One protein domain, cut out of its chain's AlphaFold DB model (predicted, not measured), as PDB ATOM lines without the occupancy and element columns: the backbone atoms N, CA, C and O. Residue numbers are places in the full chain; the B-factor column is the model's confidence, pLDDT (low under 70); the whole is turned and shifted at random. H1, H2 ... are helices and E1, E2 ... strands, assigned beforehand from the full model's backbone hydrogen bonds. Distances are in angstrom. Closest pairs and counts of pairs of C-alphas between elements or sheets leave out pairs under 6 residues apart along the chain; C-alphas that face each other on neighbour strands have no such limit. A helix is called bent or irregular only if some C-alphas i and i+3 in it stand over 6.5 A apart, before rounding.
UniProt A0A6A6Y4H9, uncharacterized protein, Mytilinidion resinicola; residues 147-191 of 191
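This is residues 147 to 191 of the 191 residues of an uncharacterized protein of Mytilinidion resinicola (UniProt A0A6A6Y4H9). A single helix, H1, packs on one strand, E2, and a second strand, E1, runs slantwise past E2 near it without pairing with it, and there is no two-stranded sheet. The end of H1 and the start of the loop after it, residues 173 to 179, stick out at one end of the model. The printed part has 45 residues, with one named helix and two named strands in the order E1, H1, E2 along the chain; the class is mixed, helices and strands. It is compact, with a radius of gyration of the C-alphas of 10.7 A, and the C-alphas span 29 by 20 by 18 A along their three main axes.

Start at Tyr 147, where strand E1, residues 147 to 154, begins; it pairs with no named strand. Go on to helix H1, residues 164 to 175, and you will find that E1 and H1 are apart, with no C-alpha of the one within 8 A of the other. In H1 every O i to N i+4 pair is within hydrogen-bond range. Next comes strand E2, residues 183 to 190, which also pairs with no named strand. Look at Ile 168 and Ile 184, the closest C-alphas of H1 and E2, 6.4 A apart; H1 and E2 touch, with 5 pairs of C-alphas within 8 A, and are 10.7 A from centre to centre. Turn back to E1 and you will find E1 and E2 near each other, with no pair of C-alphas within 8 A but 13 pairs within 10 A.

Find C-alpha 147 at (-46.783, 135.408, 99.166); from there E1 runs 19.4 A to C-alpha 154 at (-40.555, 145.038, 114.796). H1 begins with C-alpha 164 at (-35.782, 130.628, 111.779) and runs 16.2 A to the C-alpha of Asn 175; it is not bent. E2 begins at Glu 183 and runs 19.8 A to C-alpha 190 at (-35.407, 143.605, 104.226).

Look for the C-alphas of Thr 177 and Thr 191, the two farthest apart in the domain, at 30.6 A. The first and last printed C-alphas, of Tyr 147 and Thr 191, are 18.3 A apart, and Thr 191 is the chain's last residue. The printed part has no cut. The link from E1 to H1, with 9 residues between them, and the link from H1 to E2, with 7, are both short. Residues 173 to 179, of which 173 to 175 belong to H1, stand free. The mean pLDDT of the printed part is 89.0, and no printed residue is under 70.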
ATOM      1  N   TYR A 147     -46.628 133.960  99.120       84.44
ATOM      2  CA  TYR A 147     -46.783 135.408  99.166       84.44
ATOM      3  C   TYR A 147     -45.819 136.008 100.181       84.44
ATOM      4  O   TYR A 147     -45.734 135.543 101.316       84.44
ATOM      5  N   GLY A 148     -45.113 137.062  99.775       88.56
ATOM      6  CA  GLY A 148     -44.316 137.870 100.689       88.56
ATOM      7  C   GLY A 148     -45.216 138.775 101.527       88.56
ATOM      8  O   GLY A 148     -45.988 139.564 100.985       88.56
ATOM      9  N   VAL A 149     -45.105 138.672 102.843       89.50
ATOM     10  CA  VAL A 149     -45.737 139.551 103.826       89.50
ATOM     11  C   VAL A 149     -44.657 140.422 104.435       89.50
ATOM     12  O   VAL A 149     -43.653 139.910 104.918       89.50
ATOM     13  N   ILE A 150     -44.869 141.737 104.408       90.88
ATOM     14  CA  ILE A 150     -43.948 142.704 104.996       90.88
ATOM     15  C   ILE A 150     -44.518 143.196 106.324       90.88
ATOM     16  O   ILE A 150     -45.591 143.798 106.353       90.88
ATOM     17  N   VAL A 151     -43.780 142.979 107.412       87.12
ATOM     18  CA  VAL A 151     -44.123 143.478 108.749       87.12
ATOM     19  C   VAL A 151     -43.144 144.581 109.140       87.12
ATOM     20  O   VAL A 151     -41.931 144.419 109.017       87.12
ATOM     21  N   HIS A 152     -43.663 145.717 109.602       86.44
ATOM     22  CA  HIS A 152     -42.867 146.870 110.025       86.44
ATOM     23  C   HIS A 152     -43.007 147.127 111.531       86.44
ATOM     24  O   HIS A 152     -43.944 146.658 112.169       86.44
ATOM     25  N   GLY A 153     -42.093 147.923 112.098       87.31
ATOM     26  CA  GLY A 153     -42.142 148.306 113.519       87.31
ATOM     27  C   GLY A 153     -41.729 147.196 114.492       87.31
ATOM     28  O   GLY A 153     -41.973 147.318 115.689       87.31
ATOM     29  N   ILE A 154     -41.097 146.133 113.991       85.69
ATOM     30  CA  ILE A 154     -40.555 145.038 114.796       85.69
ATOM     31  C   ILE A 154     -39.111 145.369 115.176       85.69
ATOM     32  O   ILE A 154     -38.310 145.765 114.330       85.69
ATOM     33  N   SER A 155     -38.773 145.211 116.456       86.81
ATOM     34  CA  SER A 155     -37.394 145.394 116.919       86.81
ATOM     35  C   SER A 155     -36.494 144.309 116.330       86.81
ATOM     36  O   SER A 155     -36.815 143.123 116.414       86.81
ATOM     37  N   THR A 156     -35.327 144.684 115.806       82.56
ATOM     38  CA  THR A 156     -34.369 143.722 115.236       82.56
ATOM     39  C   THR A 156     -33.841 142.710 116.252       82.56
ATOM     40  O   THR A 156     -33.458 141.608 115.875       82.56
ATOM     41  N   ASN A 157     -33.898 143.041 117.545       85.00
ATOM     42  CA  ASN A 157     -33.505 142.152 118.639       85.00
ATOM     43  C   ASN A 157     -34.611 141.162 119.050       85.00
ATOM     44  O   ASN A 157     -34.348 140.265 119.842       85.00
ATOM     45  N   SER A 158     -35.844 141.340 118.560       82.38
ATOM     46  CA  SER A 158     -37.003 140.518 118.951       82.38
ATOM     47  C   SER A 158     -37.214 139.278 118.079       82.38
ATOM     48  O   SER A 158     -37.931 138.371 118.483       82.38
ATOM     49  N   ILE A 159     -36.577 139.219 116.905       86.56
ATOM     50  CA  ILE A 159     -36.706 138.115 115.950       86.56
ATOM     51  C   ILE A 159     -35.340 137.471 115.736       86.56
ATOM     52  O   ILE A 159     -34.404 138.110 115.249       86.56
ATOM     53  N   ASN A 160     -35.229 136.183 116.062       88.88
ATOM     54  CA  ASN A 160     -33.998 135.430 115.865       88.88
ATOM     55  C   ASN A 160     -33.962 134.776 114.476       88.88
ATOM     56  O   ASN A 160     -34.248 133.594 114.318       88.88
ATOM     57  N   ILE A 161     -33.520 135.521 113.463       87.62
ATOM     58  CA  ILE A 161     -33.376 134.990 112.093       87.62
ATOM     59  C   ILE A 161     -32.299 133.899 111.944       87.62
ATOM     60  O   ILE A 161     -32.219 133.267 110.893       87.62
ATOM     61  N   LYS A 162     -31.443 133.682 112.956       90.56
ATOM     62  CA  LYS A 162     -30.471 132.575 112.949       90.56
ATOM     63  C   LYS A 162     -31.137 131.250 113.308       90.56
ATOM     64  O   LYS A 162     -30.703 130.210 112.827       90.56
ATOM     65  N   ASP A 163     -32.197 131.307 114.110       93.25
ATOM     66  CA  ASP A 163     -33.070 130.181 114.426       93.25
ATOM     67  C   ASP A 163     -34.464 130.434 113.835       93.25
ATOM     68  O   ASP A 163     -35.441 130.742 114.528       93.25
ATOM     69  N   GLN A 164     -34.534 130.371 112.500       92.75
ATOM     70  CA  GLN A 164     -35.782 130.628 111.779       92.75
ATOM     71  C   GLN A 164     -36.871 129.640 112.172       92.75
ATOM     72  O   GLN A 164     -38.027 130.031 112.240       92.75
ATOM     73  N   LYS A 165     -36.518 128.382 112.456       93.38
ATOM     74  CA  LYS A 165     -37.498 127.349 112.783       93.38
ATOM     75  C   LYS A 165     -38.249 127.691 114.070       93.38
ATOM     76  O   LYS A 165     -39.471 127.776 114.033       93.38
ATOM     77  N   ALA A 166     -37.532 127.956 115.165       94.06
ATOM     78  CA  ALA A 166     -38.168 128.320 116.431       94.06
ATOM     79  C   ALA A 166     -38.976 129.622 116.305       94.06
ATOM     80  O   ALA A 166     -40.083 129.739 116.826       94.06
ATOM     81  N   THR A 167     -38.447 130.589 115.552       92.69
ATOM     82  CA  THR A 167     -39.137 131.855 115.274       92.69
ATOM     83  C   THR A 167     -40.439 131.642 114.488       92.69
ATOM     84  O   THR A 167     -41.462 132.234 114.828       92.69
ATOM     85  N   ILE A 168     -40.426 130.799 113.449       93.00
ATOM     86  CA  ILE A 168     -41.610 130.444 112.654       93.00
ATOM     87  C   ILE A 168     -42.652 129.760 113.540       93.00
ATOM     88  O   ILE A 168     -43.815 130.156 113.511       93.00
ATOM     89  N   GLU A 169     -42.245 128.776 114.345       94.06
ATOM     90  CA  GLU A 169     -43.140 128.061 115.263       94.06
ATOM     91  C   GLU A 169     -43.807 129.019 116.259       94.06
ATOM     92  O   GLU A 169     -45.020 128.949 116.452       94.06
ATOM     93  N   GLN A 170     -43.046 129.967 116.817       92.94
ATOM     94  CA  GLN A 170     -43.577 130.994 117.715       92.94
ATOM     95  C   GLN A 170     -44.613 131.885 117.018       92.94
ATOM     96  O   GLN A 170     -45.713 132.069 117.532       92.94
ATOM     97  N   ILE A 171     -44.298 132.402 115.824       91.50
ATOM     98  CA  ILE A 171     -45.226 133.249 115.061       91.50
ATOM     99  C   ILE A 171     -46.505 132.474 114.724       91.50
ATOM    100  O   ILE A 171     -47.600 133.017 114.863       91.50
ATOM    101  N   LEU A 172     -46.396 131.215 114.300       93.69
ATOM    102  CA  LEU A 172     -47.561 130.384 113.996       93.69
ATOM    103  C   LEU A 172     -48.410 130.112 115.243       93.69
ATOM    104  O   LEU A 172     -49.633 130.205 115.163       93.69
ATOM    105  N   ALA A 173     -47.787 129.840 116.393       93.56
ATOM    106  CA  ALA A 173     -48.492 129.632 117.657       93.56
ATOM    107  C   ALA A 173     -49.250 130.892 118.104       93.56
ATOM    108  O   ALA A 173     -50.440 130.816 118.419       93.56
ATOM    109  N   ASP A 174     -48.598 132.056 118.051       91.69
ATOM    110  CA  ASP A 174     -49.194 133.337 118.449       91.69
ATOM    111  C   ASP A 174     -50.363 133.748 117.540       91.69
ATOM    112  O   ASP A 174     -51.300 134.413 117.983       91.69
ATOM    113  N   ASN A 175     -50.338 133.330 116.270       90.69
ATOM    114  CA  ASN A 175     -51.333 133.706 115.264       90.69
ATOM    115  C   ASN A 175     -52.322 132.581 114.912       90.69
ATOM    116  O   ASN A 175     -53.169 132.766 114.033       90.69
ATOM    117  N   TYR A 176     -52.272 131.437 115.602       90.31
ATOM    118  CA  TYR A 176     -53.054 130.243 115.259       90.31
ATOM    119  C   TYR A 176     -54.568 130.504 115.182       90.31
ATOM    120  O   TYR A 176     -55.259 129.957 114.328       90.31
ATOM    121  N   THR A 177     -55.095 131.384 116.036       92.19
ATOM    122  CA  THR A 177     -56.530 131.721 116.061       92.19
ATOM    123  C   THR A 177     -57.003 132.468 114.813       92.19
ATOM    124  O   THR A 177     -58.182 132.391 114.469       92.19
ATOM    125  N   VAL A 178     -56.100 133.173 114.125       89.44
ATOM    126  CA  VAL A 178     -56.408 133.988 112.941       89.44
ATOM    127  C   VAL A 178     -56.012 133.261 111.653       89.44
ATOM    128  O   VAL A 178     -56.714 133.367 110.647       89.44
ATOM    129  N   ILE A 179     -54.916 132.494 111.677       85.00
ATOM    130  CA  ILE A 179     -54.359 131.785 110.513       85.00
ATOM    131  C   ILE A 179     -53.950 130.335 110.854       85.00
ATOM    132  O   ILE A 179     -52.775 129.979 110.782       85.00
ATOM    133  N   PRO A 180     -54.912 129.450 111.175       84.38
ATOM    134  CA  PRO A 180     -54.641 128.132 111.767       84.38
ATOM    135  C   PRO A 180     -53.882 127.150 110.866       84.38
ATOM    136  O   PRO A 180     -53.288 126.200 111.362       84.38
ATOM    137  N   ASN A 181     -53.914 127.359 109.547       84.62
ATOM    138  CA  ASN A 181     -53.307 126.465 108.556       84.62
ATOM    139  C   ASN A 181     -52.227 127.169 107.721       84.62
ATOM    140  O   ASN A 181     -51.952 126.746 106.600       84.62
ATOM    141  N   ALA A 182     -51.689 128.291 108.205       86.94
ATOM    142  CA  ALA A 182     -50.613 128.979 107.508       86.94
ATOM    143  C   ALA A 182     -49.298 128.207 107.638       86.94
ATOM    144  O   ALA A 182     -48.992 127.629 108.679       86.94
ATOM    145  N   GLU A 183     -48.499 128.261 106.582       90.50
ATOM    146  CA  GLU A 183     -47.121 127.795 106.580       90.50
ATOM    147  C   GLU A 183     -46.216 128.983 106.256       90.50
ATOM    148  O   GLU A 183     -46.502 129.754 105.338       90.50
ATOM    149  N   ILE A 184     -45.130 129.144 107.017       90.94
ATOM    150  CA  ILE A 184     -44.102 130.147 106.736       90.94
ATOM    151  C   ILE A 184     -42.865 129.413 106.227       90.94
ATOM    152  O   ILE A 184     -42.266 128.628 106.955       90.94
ATOM    153  N   SER A 185     -42.478 129.681 104.982       90.25
ATOM    154  CA  SER A 185     -41.335 129.012 104.337       90.25
ATOM    155  C   SER A 185     -39.996 129.708 104.587       90.25
ATOM    156  O   SER A 185     -38.947 129.072 104.511       90.25
ATOM    157  N   PHE A 186     -40.013 131.013 104.867       91.62
ATOM    158  CA  PHE A 186     -38.809 131.815 105.077       91.62
ATOM    159  C   PHE A 186     -39.113 133.087 105.871       91.62
ATOM    160  O   PHE A 186     -40.175 133.693 105.686       91.62
ATOM    161  N   ILE A 187     -38.155 133.508 106.704       91.50
ATOM    162  CA  ILE A 187     -38.156 134.801 107.396       91.50
ATOM    163  C   ILE A 187     -36.803 135.489 107.194       91.50
ATOM    164  O   ILE A 187     -35.751 134.889 107.415       91.50
ATOM    165  N   GLY A 188     -36.825 136.778 106.852       90.81
ATOM    166  CA  GLY A 188     -35.610 137.587 106.760       90.81
ATOM    167  C   GLY A 188     -35.849 139.082 106.945       90.81
ATOM    168  O   GLY A 188     -36.980 139.565 106.859       90.81
ATOM    169  N   TRP A 189     -34.762 139.817 107.189       88.75
ATOM    170  CA  TRP A 189     -34.771 141.278 107.174       88.75
ATOM    171  C   TRP A 189     -34.687 141.793 105.738       88.75
ATOM    172  O   TRP A 189     -33.869 141.326 104.949       88.75
ATOM    173  N   LEU A 190     -35.518 142.780 105.424       85.25
ATOM    174  CA  LEU A 190     -35.407 143.605 104.226       85.25
ATOM    175  C   LEU A 190     -34.252 144.588 104.448       85.25
ATOM    176  O   LEU A 190     -34.370 145.542 105.225       85.25
ATOM    177  N   THR A 191     -33.123 144.284 103.816       75.56
ATOM    178  CA  THR A 191     -31.910 145.110 103.772       75.56
ATOM    179  C   THR A 191     -31.859 145.932 102.501       75.56
ATOM    180  O   THR A 191     -32.167 145.342 101.441       75.56
TER     181      THR A 191